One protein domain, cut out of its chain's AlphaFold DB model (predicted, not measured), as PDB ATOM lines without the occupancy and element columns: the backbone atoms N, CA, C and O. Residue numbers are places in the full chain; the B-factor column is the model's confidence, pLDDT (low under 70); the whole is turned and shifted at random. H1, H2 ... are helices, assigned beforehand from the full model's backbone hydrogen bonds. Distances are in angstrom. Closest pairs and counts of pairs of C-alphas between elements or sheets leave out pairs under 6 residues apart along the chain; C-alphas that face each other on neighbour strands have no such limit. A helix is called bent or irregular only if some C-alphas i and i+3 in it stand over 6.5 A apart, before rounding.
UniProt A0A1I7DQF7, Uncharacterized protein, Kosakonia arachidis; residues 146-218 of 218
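This is residues 146 to 218 of the 218 residues of an uncharacterized protein of Kosakonia arachidis (UniProt A0A1I7DQF7). One long helix, H2, makes the length of a loose, narrow body, and two shorter helices, H1 and H3, lie one after the other along one side of it. H1 packs beside the first half of H2, nearly in line with it and running the same way, and the long stretch of residues 160 to 172 runs back from the end of H1 to the beginning of H2; beyond the other end of H2 the backbone turns at residues 198 to 203, which stick out, and H3 comes back at a slant with its last turn near the end of H1. The printed part has 73 residues with three named helices, H1, H2 and H3 in that order, and no named strand; the class is all helix, with 48 residues in the helices. It is loose, with a radius of gyration of the C-alphas of 14.3 A, and its C-alphas span 45 by 23 by 14 A, only just a rod.

The longest helix is H2, residues 173 to 198. It touches H1, residues 148 to 159, with 24 pairs of C-alphas within 8 A, and of H2 residues 174 to 186 alone take part. The closest C-alphas of the two are those of Trp 158 and Ser 186, 4.3 A apart. Their lines stand at a shallow tilt of 13 degrees, the same way, and their centres are 12.9 A apart. H3, residues 208 to 217, is close to H2 but not clearly touching, with 2 pairs of C-alphas within 8 A. The closest of these C-alphas are those of Leu 193 and Met 209, 7.8 A apart. H2 and H3 run opposite ways at a steep tilt of 51 degrees. H3 is also close to H1 but not clearly touching, and the one pair of C-alphas within 8 A is that of Ile 159 and Ile 216, 6.1 A apart. H1 and H3 run opposite ways at a steep tilt of 44 degrees, with 19.2 A from centre to centre. In H2 and H3 every backbone O i to N i+4 pair is within hydrogen-bond range, while in H1 5 of 8 are.

H2 begins at C-alpha 173, at (-22.021, 52.029, 35.420), and ends at C-alpha 198, at (-33.877, 53.829, -0.054); over its 26 residues it measures 37.4 A from first to last C-alpha. H1, Thr 148 to Ile 159, has 12 residues and measures 18.4 A, beginning at C-alpha 148, at (-15.450, 41.822, 31.938). H1 is irregular, but only just: C-alphas 155 and 158 are 6.6 A apart. H3, Ala 208 to Gln 217, has 10 residues and measures 14.8 A, ending at C-alpha 217, at (-20.168, 38.526, 9.524).

The two C-alphas farthest apart are those of Ser 146 and Ser 201, 46.8 A apart, and the first and last printed C-alphas, of Ser 146 and Thr 218, are 25.4 A apart. The printed part has no cut, and Thr 218 is the chain's last residue. The link from H1 to H2 is long, with 13 residues, 160 to 172, whose C-alphas lie 6 to 22 A from the mean of the C-alphas; the link from H2 to H3 is short, with 9 residues. Residues 198 to 203, of which 198 belongs to H2, stand free. The mean pLDDT of the printed part is 86.6, and residues 146 and 218 are under 70.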
ATOM      1  N   SER A 146     -14.089  41.420  38.121       63.88
ATOM      2  CA  SER A 146     -14.153  41.945  36.762       63.88
ATOM      3  C   SER A 146     -15.527  41.633  36.152       63.88
ATOM      4  O   SER A 146     -15.824  40.490  35.813       63.88
ATOM      5  N   ASP A 147     -16.359  42.655  35.941       74.31
ATOM      6  CA  ASP A 147     -17.556  42.584  35.077       74.31
ATOM      7  C   ASP A 147     -17.210  42.418  33.589       74.31
ATOM      8  O   ASP A 147     -18.011  42.725  32.708       74.31
ATOM      9  N   THR A 148     -16.005  41.940  33.285       80.25
ATOM     10  CA  THR A 148     -15.450  41.822  31.938       80.25
ATOM     11  C   THR A 148     -16.365  41.021  31.025       80.25
ATOM     12  O   THR A 148     -16.562  41.412  29.880       80.25
ATOM     13  N   ASN A 149     -17.001  39.961  31.535       84.69
ATOM     14  CA  ASN A 149     -17.976  39.188  30.764       84.69
ATOM     15  C   ASN A 149     -19.207  40.027  30.399       84.69
ATOM     16  O   ASN A 149     -19.590  40.059  29.235       84.69
ATOM     17  N   ASN A 150     -19.784  40.765  31.351       87.19
ATOM     18  CA  ASN A 150     -20.944  41.625  31.096       87.19
ATOM     19  C   ASN A 150     -20.599  42.786  30.156       87.19
ATOM     20  O   ASN A 150     -21.386  43.114  29.272       87.19
ATOM     21  N   ILE A 151     -19.410  43.377  30.300       87.94
ATOM     22  CA  ILE A 151     -18.896  44.422  29.403       87.94
ATOM     23  C   ILE A 151     -18.701  43.857  27.991       87.94
ATOM     24  O   ILE A 151     -19.143  44.473  27.026       87.94
ATOM     25  N   LYS A 152     -18.104  42.667  27.860       88.38
ATOM     26  CA  LYS A 152     -17.912  41.982  26.575       88.38
ATOM     27  C   LYS A 152     -19.246  41.642  25.905       88.38
ATOM     28  O   LYS A 152     -19.413  41.899  24.720       88.38
ATOM     29  N   LEU A 153     -20.205  41.106  26.655       89.56
ATOM     30  CA  LEU A 153     -21.543  40.808  26.135       89.56
ATOM     31  C   LEU A 153     -22.285  42.088  25.727       89.56
ATOM     32  O   LEU A 153     -22.934  42.123  24.685       89.56
ATOM     33  N   SER A 154     -22.157  43.157  26.516       91.75
ATOM     34  CA  SER A 154     -22.773  44.454  26.216       91.75
ATOM     35  C   SER A 154     -22.158  45.102  24.984       91.75
ATOM     36  O   SER A 154     -22.886  45.659  24.167       91.75
ATOM     37  N   SER A 155     -20.839  44.997  24.805       90.94
ATOM     38  CA  SER A 155     -20.172  45.565  23.637       90.94
ATOM     39  C   SER A 155     -20.620  44.873  22.354       90.94
ATOM     40  O   SER A 155     -20.834  45.555  21.367       90.94
ATOM     41  N   GLN A 156     -20.887  43.565  22.362       91.88
ATOM     42  CA  GLN A 156     -21.356  42.824  21.182       91.88
ATOM     43  C   GLN A 156     -22.766  43.211  20.702       91.88
ATOM     44  O   GLN A 156     -23.154  42.866  19.585       91.88
ATOM     45  N   LYS A 157     -23.539  43.964  21.496       92.88
ATOM     46  CA  LYS A 157     -24.904  44.374  21.129       92.88
ATOM     47  C   LYS A 157     -24.973  45.259  19.889       92.88
ATOM     48  O   LYS A 157     -26.018  45.285  19.252       92.88
ATOM     49  N   TRP A 158     -23.882  45.925  19.497       93.44
ATOM     50  CA  TRP A 158     -23.879  46.790  18.311       93.44
ATOM     51  C   TRP A 158     -24.200  46.023  17.011       93.44
ATOM     52  O   TRP A 158     -24.739  46.592  16.058       93.44
ATOM     53  N   ILE A 159     -23.903  44.717  16.980       91.56
ATOM     54  CA  ILE A 159     -24.137  43.835  15.828       91.56
ATOM     55  C   ILE A 159     -25.631  43.533  15.661       91.56
ATOM     56  O   ILE A 159     -26.111  43.402  14.535       91.56
ATOM     57  N   LYS A 160     -26.388  43.493  16.762       92.56
ATOM     58  CA  LYS A 160     -27.825  43.198  16.758       92.56
ATOM     59  C   LYS A 160     -28.634  44.343  16.152       92.56
ATOM     60  O   LYS A 160     -28.182  45.492  16.170       92.56
ATOM     61  N   THR A 161     -29.811  44.026  15.619       90.19
ATOM     62  CA  THR A 161     -30.808  45.026  15.216       90.19
ATOM     63  C   THR A 161     -31.213  45.864  16.422       90.19
ATOM     64  O   THR A 161     -31.323  45.357  17.540       90.19
ATOM     65  N   CYS A 162     -31.384  47.151  16.182       90.19
ATOM     66  CA  CYS A 162     -31.765  48.140  17.160       90.19
ATOM     67  C   CYS A 162     -33.206  47.885  17.623       90.19
ATOM     68  O   CYS A 162     -34.146  48.021  16.844       90.19
ATOM     69  N   SER A 163     -33.377  47.482  18.882       92.12
ATOM     70  CA  SER A 163     -34.687  47.202  19.478       92.12
ATOM     71  C   SER A 163     -34.684  47.469  20.984       92.12
ATOM     72  O   SER A 163     -33.625  47.616  21.607       92.12
ATOM     73  N   ASN A 164     -35.876  47.495  21.588       91.12
ATOM     74  CA  ASN A 164     -36.041  47.654  23.038       91.12
ATOM     75  C   ASN A 164     -35.363  46.535  23.852       91.12
ATOM     76  O   ASN A 164     -34.960  46.752  24.991       91.12
ATOM     77  N   GLU A 165     -35.158  45.356  23.264       90.31
ATOM     78  CA  GLU A 165     -34.497  44.215  23.914       90.31
ATOM     79  C   GLU A 165     -32.998  44.441  24.162       90.31
ATOM     80  O   GLU A 165     -32.356  43.705  24.918       90.31
ATOM     81  N   LEU A 166     -32.399  45.448  23.513       89.75
ATOM     82  CA  LEU A 166     -30.994  45.772  23.732       89.75
ATOM     83  C   LEU A 166     -30.749  46.398  25.105       89.75
ATOM     84  O   LEU A 166     -29.629  46.279  25.613       89.75
ATOM     85  N   PHE A 167     -31.760  47.013  25.716       90.81
ATOM     86  CA  PHE A 167     -31.650  47.614  27.038       90.81
ATOM     87  C   PHE A 167     -31.687  46.537  28.127       90.81
ATOM     88  O   PHE A 167     -32.627  45.755  28.223       90.81
ATOM     89  N   THR A 168     -30.668  46.504  28.988       87.50
ATOM     90  CA  THR A 168     -30.687  45.694  30.215       87.50
ATOM     91  C   THR A 168     -30.700  46.579  31.449       87.50
ATOM     92  O   THR A 168     -30.081  47.641  31.472       87.50
ATOM     93  N   ASN A 169     -31.368  46.134  32.513       79.00
ATOM     94  CA  ASN A 169     -31.388  46.839  33.798       79.00
ATOM     95  C   ASN A 169     -30.075  46.627  34.569       79.00
ATOM     96  O   ASN A 169     -30.058  46.064  35.663       79.00
ATOM     97  N   SER A 170     -28.951  47.040  33.984       78.50
ATOM     98  CA  SER A 170     -27.664  46.983  34.661       78.50
ATOM     99  C   SER A 170     -27.531  48.128  35.659       78.50
ATOM    100  O   SER A 170     -27.559  49.301  35.299       78.50
ATOM    101  N   ILE A 171     -27.311  47.780  36.925       76.06
ATOM    102  CA  ILE A 171     -27.002  48.743  37.993       76.06
ATOM    103  C   ILE A 171     -25.552  49.250  37.851       76.06
ATOM    104  O   ILE A 171     -25.171  50.281  38.406       76.06
ATOM    105  N   LYS A 172     -24.711  48.535  37.090       85.56
ATOM    106  CA  LYS A 172     -23.274  48.798  37.013       85.56
ATOM    107  C   LYS A 172     -22.946  49.788  35.907       85.56
ATOM    108  O   LYS A 172     -23.119  49.504  34.724       85.56
ATOM    109  N   GLU A 173     -22.349  50.907  36.301       86.88
ATOM    110  CA  GLU A 173     -22.021  52.029  35.420       86.88
ATOM    111  C   GLU A 173     -21.190  51.658  34.187       86.88
ATOM    112  O   GLU A 173     -21.538  52.067  33.085       86.88
ATOM    113  N   LYS A 174     -20.145  50.833  34.331       87.06
ATOM    114  CA  LYS A 174     -19.316  50.400  33.188       87.06
ATOM    115  C   LYS A 174     -20.106  49.610  32.145       87.06
ATOM    116  O   LYS A 174     -19.868  49.745  30.945       87.06
ATOM    117  N   VAL A 175     -21.024  48.766  32.610       88.81
ATOM    118  CA  VAL A 175     -21.868  47.934  31.746       88.81
ATOM    119  C   VAL A 175     -22.898  48.818  31.050       88.81
ATOM    120  O   VAL A 175     -23.000  48.758  29.831       88.81
ATOM    121  N   ASP A 176     -23.568  49.699  31.795       89.25
ATOM    122  CA  ASP A 176     -24.538  50.665  31.263       89.25
ATOM    123  C   ASP A 176     -23.908  51.616  30.227       89.25
ATOM    124  O   ASP A 176     -24.437  51.800  29.131       89.25
ATOM    125  N   PHE A 177     -22.710  52.138  30.511       91.00
ATOM    126  CA  PHE A 177     -21.928  52.932  29.563       91.00
ATOM    127  C   PHE A 177     -21.613  52.150  28.281       91.00
ATOM    128  O   PHE A 177     -21.834  52.649  27.176       91.00
ATOM    129  N   THR A 178     -21.114  50.916  28.416       91.75
ATOM    130  CA  THR A 178     -20.736  50.073  27.272       91.75
ATOM    131  C   THR A 178     -21.953  49.699  26.427       91.75
ATOM    132  O   THR A 178     -21.902  49.775  25.201       91.75
ATOM    133  N   GLU A 179     -23.055  49.335  27.074       93.00
ATOM    134  CA  GLU A 179     -24.324  49.012  26.429       93.00
ATOM    135  C   GLU A 179     -24.897  50.220  25.687       93.00
ATOM    136  O   GLU A 179     -25.223  50.111  24.509       93.00
ATOM    137  N   THR A 180     -24.923  51.395  26.320       93.44
ATOM    138  CA  THR A 180     -25.386  52.636  25.682       93.44
ATOM    139  C   THR A 180     -24.536  52.977  24.457       93.44
ATOM    140  O   THR A 180     -25.068  53.349  23.409       93.44
ATOM    141  N   CYS A 181     -23.211  52.785  24.540       93.75
ATOM    142  CA  CYS A 181     -22.329  52.932  23.383       93.75
ATOM    143  C   CYS A 181     -22.717  51.980  22.245       93.75
ATOM    144  O   CYS A 181     -22.803  52.403  21.092       93.75
ATOM    145  N   ALA A 182     -22.934  50.705  22.567       94.44
ATOM    146  CA  ALA A 182     -23.273  49.675  21.597       94.44
ATOM    147  C   ALA A 182     -24.636  49.931  20.935       94.44
ATOM    148  O   ALA A 182     -24.757  49.766  19.723       94.44
ATOM    149  N   ILE A 183     -25.626  50.404  21.696       95.50
ATOM    150  CA  ILE A 183     -26.962  50.756  21.196       95.50
ATOM    151  C   ILE A 183     -26.891  51.929  20.215       95.50
ATOM    152  O   ILE A 183     -27.461  51.848  19.134       95.50
ATOM    153  N   ILE A 184     -26.140  52.991  20.526       95.75
ATOM    154  CA  ILE A 184     -25.997  54.140  19.612       95.75
ATOM    155  C   ILE A 184     -25.296  53.728  18.308       95.75
ATOM    156  O   ILE A 184     -25.650  54.210  17.231       95.75
ATOM    157  N   ILE A 185     -24.321  52.817  18.381       95.31
ATOM    158  CA  ILE A 185     -23.661  52.266  17.191       95.31
ATOM    159  C   ILE A 185     -24.626  51.378  16.391       95.31
ATOM    160  O   ILE A 185     -24.652  51.491  15.166       95.31
ATOM    161  N   SER A 186     -25.427  50.538  17.058       94.94
ATOM    162  CA  SER A 186     -26.468  49.722  16.414       94.94
ATOM    163  C   SER A 186     -27.492  50.600  15.688       94.94
ATOM    164  O   SER A 186     -27.725  50.402  14.499       94.94
ATOM    165  N   LEU A 187     -27.994  51.652  16.344       95.62
ATOM    166  CA  LEU A 187     -28.916  52.614  15.742       95.62
ATOM    167  C   LEU A 187     -28.311  53.290  14.505       95.62
ATOM    168  O   LEU A 187     -28.950  53.365  13.461       95.62
ATOM    169  N   MET A 188     -27.061  53.760  14.591       95.00
ATOM    170  CA  MET A 188     -26.360  54.342  13.440       95.00
ATOM    171  C   MET A 188     -26.243  53.342  12.285       95.00
ATOM    172  O   MET A 188     -26.471  53.707  11.134       95.00
ATOM    173  N   LYS A 189     -25.875  52.092  12.583       93.38
ATOM    174  CA  LYS A 189     -25.761  51.020  11.590       93.38
ATOM    175  C   LYS A 189     -27.097  50.791  10.884       93.38
ATOM    176  O   LYS A 189     -27.116  50.798   9.657       93.38
ATOM    177  N   ASP A 190     -28.186  50.638  11.629       93.81
ATOM    178  CA  ASP A 190     -29.507  50.360  11.056       93.81
ATOM    179  C   ASP A 190     -30.014  51.529  10.204       93.81
ATOM    180  O   ASP A 190     -30.445  51.317   9.073       93.81
ATOM    181  N   MET A 191     -29.818  52.773  10.655       92.50
ATOM    182  CA  MET A 191     -30.138  53.963   9.855       92.50
ATOM    183  C   MET A 191     -29.338  54.024   8.543       92.50
ATOM    184  O   MET A 191     -29.860  54.422   7.504       92.50
ATOM    185  N   LEU A 192     -28.056  53.637   8.560       90.50
ATOM    186  CA  LEU A 192     -27.234  53.591   7.345       90.50
ATOM    187  C   LEU A 192     -27.689  52.493   6.376       90.50
ATOM    188  O   LEU A 192     -27.666  52.715   5.162       90.50
ATOM    189  N   LEU A 193     -28.095  51.330   6.898       90.12
ATOM    190  CA  LEU A 193     -28.678  50.250   6.099       90.12
ATOM    191  C   LEU A 193     -29.962  50.730   5.411       90.12
ATOM    192  O   LEU A 193     -30.077  50.599   4.193       90.12
ATOM    193  N   GLU A 194     -30.855  51.382   6.156       91.00
ATOM    194  CA  GLU A 194     -32.116  51.911   5.630       91.00
ATOM    195  C   GLU A 194     -31.895  52.980   4.545       91.00
ATOM    196  O   GLU A 194     -32.477  52.905   3.462       91.00
ATOM    197  N   ILE A 195     -30.983  53.935   4.763       89.50
ATOM    198  CA  ILE A 195     -30.641  54.961   3.757       89.50
ATOM    199  C   ILE A 195     -30.106  54.329   2.470       89.50
ATOM    200  O   ILE A 195     -30.445  54.773   1.368       89.50
ATOM    201  N   ASN A 196     -29.253  53.309   2.587       88.56
ATOM    202  CA  ASN A 196     -28.738  52.599   1.424       88.56
ATOM    203  C   ASN A 196     -29.854  51.868   0.662       88.56
ATOM    204  O   ASN A 196     -29.826  51.832  -0.569       88.56
ATOM    205  N   ASP A 197     -30.826  51.302   1.373       89.12
ATOM    206  CA  ASP A 197     -31.943  50.589   0.756       89.12
ATOM    207  C   ASP A 197     -32.909  51.542   0.041       89.12
ATOM    208  O   ASP A 197     -33.363  51.224  -1.063       89.12
ATOM    209  N   ILE A 198     -33.125  52.742   0.593       87.75
ATOM    210  CA  ILE A 198     -33.877  53.829  -0.054       87.75
ATOM    211  C   ILE A 198     -33.132  54.353  -1.293       87.75
ATOM    212  O   ILE A 198     -33.749  54.621  -2.324       87.75
ATOM    213  N   ASN A 199     -31.801  54.491  -1.229       86.19
ATOM    214  CA  ASN A 199     -30.983  55.019  -2.323       86.19
ATOM    215  C   ASN A 199     -29.854  54.059  -2.731       86.19
ATOM    216  O   ASN A 199     -28.667  54.282  -2.455       86.19
ATOM    217  N   LYS A 200     -30.229  53.031  -3.501       80.25
ATOM    218  CA  LYS A 200     -29.316  52.003  -4.041       80.25
ATOM    219  C   LYS A 200     -28.260  52.547  -5.015       80.25
ATOM    220  O   LYS A 200     -27.296  51.851  -5.344       80.25
ATOM    221  N   SER A 201     -28.438  53.771  -5.508       81.56
ATOM    222  CA  SER A 201     -27.469  54.482  -6.350       81.56
ATOM    223  C   SER A 201     -26.465  55.326  -5.565       81.56
ATOM    224  O   SER A 201     -25.548  55.883  -6.166       81.56
ATOM    225  N   SER A 202     -26.609  55.428  -4.241       80.81
ATOM    226  CA  SER A 202     -25.713  56.237  -3.417       80.81
ATOM    227  C   SER A 202     -24.277  55.704  -3.426       80.81
ATOM    228  O   SER A 202     -24.019  54.517  -3.643       80.81
ATOM    229  N   PHE A 203     -23.319  56.587  -3.129       80.31
ATOM    230  CA  PHE A 203     -21.903  56.219  -3.041       80.31
ATOM    231  C   PHE A 203     -21.617  55.174  -1.946       80.31
ATOM    232  O   PHE A 203     -20.586  54.501  -1.990       80.31
ATOM    233  N   LEU A 204     -22.540  54.999  -0.988       80.50
ATOM    234  CA  LEU A 204     -22.427  54.023   0.095       80.50
ATOM    235  C   LEU A 204     -22.237  52.597  -0.442       80.50
ATOM    236  O   LEU A 204     -21.503  51.815   0.167       80.50
ATOM    237  N   ARG A 205     -22.803  52.283  -1.616       78.81
ATOM    238  CA  ARG A 205     -22.698  50.963  -2.257       78.81
ATOM    239  C   ARG A 205     -21.272  50.546  -2.611       78.81
ATOM    240  O   ARG A 205     -20.993  49.353  -2.664       78.81
ATOM    241  N   TYR A 206     -20.387  51.509  -2.867       76.81
ATOM    242  CA  TYR A 206     -19.052  51.227  -3.393       76.81
ATOM    243  C   TYR A 206     -18.035  50.885  -2.306       76.81
ATOM    244  O   TYR A 206     -17.137  50.086  -2.552       76.81
ATOM    245  N   THR A 207     -18.184  51.448  -1.102       75.62
ATOM    246  CA  THR A 207     -17.141  51.330  -0.066       75.62
ATOM    247  C   THR A 207     -17.710  51.078   1.324       75.62
ATOM    248  O   THR A 207     -17.289  50.137   2.003       75.62
ATOM    249  N   ALA A 208     -18.684  51.884   1.755       78.00
ATOM    250  CA  ALA A 208     -19.196  51.839   3.123       78.00
ATOM    251  C   ALA A 208     -19.979  50.545   3.397       78.00
ATOM    252  O   ALA A 208     -19.704  49.853   4.375       78.00
ATOM    253  N   MET A 209     -20.896  50.171   2.503       83.88
ATOM    254  CA  MET A 209     -21.778  49.018   2.702       83.88
ATOM    255  C   MET A 209     -21.070  47.665   2.585       83.88
ATOM    256  O   MET A 209     -21.309  46.815   3.444       83.88
ATOM    257  N   PRO A 210     -20.177  47.425   1.600       82.25
ATOM    258  CA  PRO A 210     -19.397  46.188   1.570       82.25
ATOM    259  C   PRO A 210     -18.542  46.002   2.829       82.25
ATOM    260  O   PRO A 210     -18.489  44.902   3.375       82.25
ATOM    261  N   THR A 211     -17.917  47.078   3.319       82.69
ATOM    262  CA  THR A 211     -17.125  47.052   4.561       82.69
ATOM    263  C   THR A 211     -18.005  46.744   5.769       82.69
ATOM    264  O   THR A 211     -17.676  45.857   6.551       82.69
ATOM    265  N   LEU A 212     -19.154  47.416   5.894       82.25
ATOM    266  CA  LEU A 212     -20.088  47.196   6.997       82.25
ATOM    267  C   LEU A 212     -20.613  45.754   7.029       82.25
ATOM    268  O   LEU A 212     -20.643  45.136   8.086       82.25
ATOM    269  N   ARG A 213     -20.966  45.188   5.868       83.88
ATOM    270  CA  ARG A 213     -21.439  43.799   5.761       83.88
ATOM    271  C   ARG A 213     -20.378  42.787   6.184       83.88
ATOM    272  O   ARG A 213     -20.717  41.835   6.877       83.88
ATOM    273  N   LYS A 214     -19.105  43.009   5.829       85.31
ATOM    274  CA  LYS A 214     -17.995  42.159   6.291       85.31
ATOM    275  C   LYS A 214     -17.856  42.192   7.813       85.31
ATOM    276  O   LYS A 214     -17.698  41.142   8.414       85.31
ATOM    277  N   LEU A 215     -17.967  43.374   8.423       80.56
ATOM    278  CA  LEU A 215     -17.842  43.543   9.878       80.56
ATOM    279  C   LEU A 215     -18.975  42.884  10.678       80.56
ATOM    280  O   LEU A 215     -18.780  42.573  11.844       80.56
ATOM    281  N   ILE A 216     -20.155  42.702  10.083       78.75
ATOM    282  CA  ILE A 216     -21.290  42.025  10.734       78.75
ATOM    283  C   ILE A 216     -21.128  40.493  10.692       78.75
ATOM    284  O   ILE A 216     -21.700  39.794  11.520       78.75
ATOM    285  N   GLN A 217     -20.369  39.968   9.724       74.31
ATOM    286  CA  GLN A 217     -20.168  38.526   9.524       74.31
ATOM    287  C   GLN A 217     -18.996  37.943  10.334       74.31
ATOM    288  O   GLN A 217     -18.871  36.722  10.402       74.31
ATOM    289  N   THR A 218     -18.145  38.796  10.907       59.22
ATOM    290  CA  THR A 218     -16.986  38.437  11.747       59.22
ATOM    291  C   THR A 218     -17.311  38.537  13.227       59.22
ATOM    292  O   THR A 218     -16.914  37.622  13.979       59.22
TER     293      THR A 218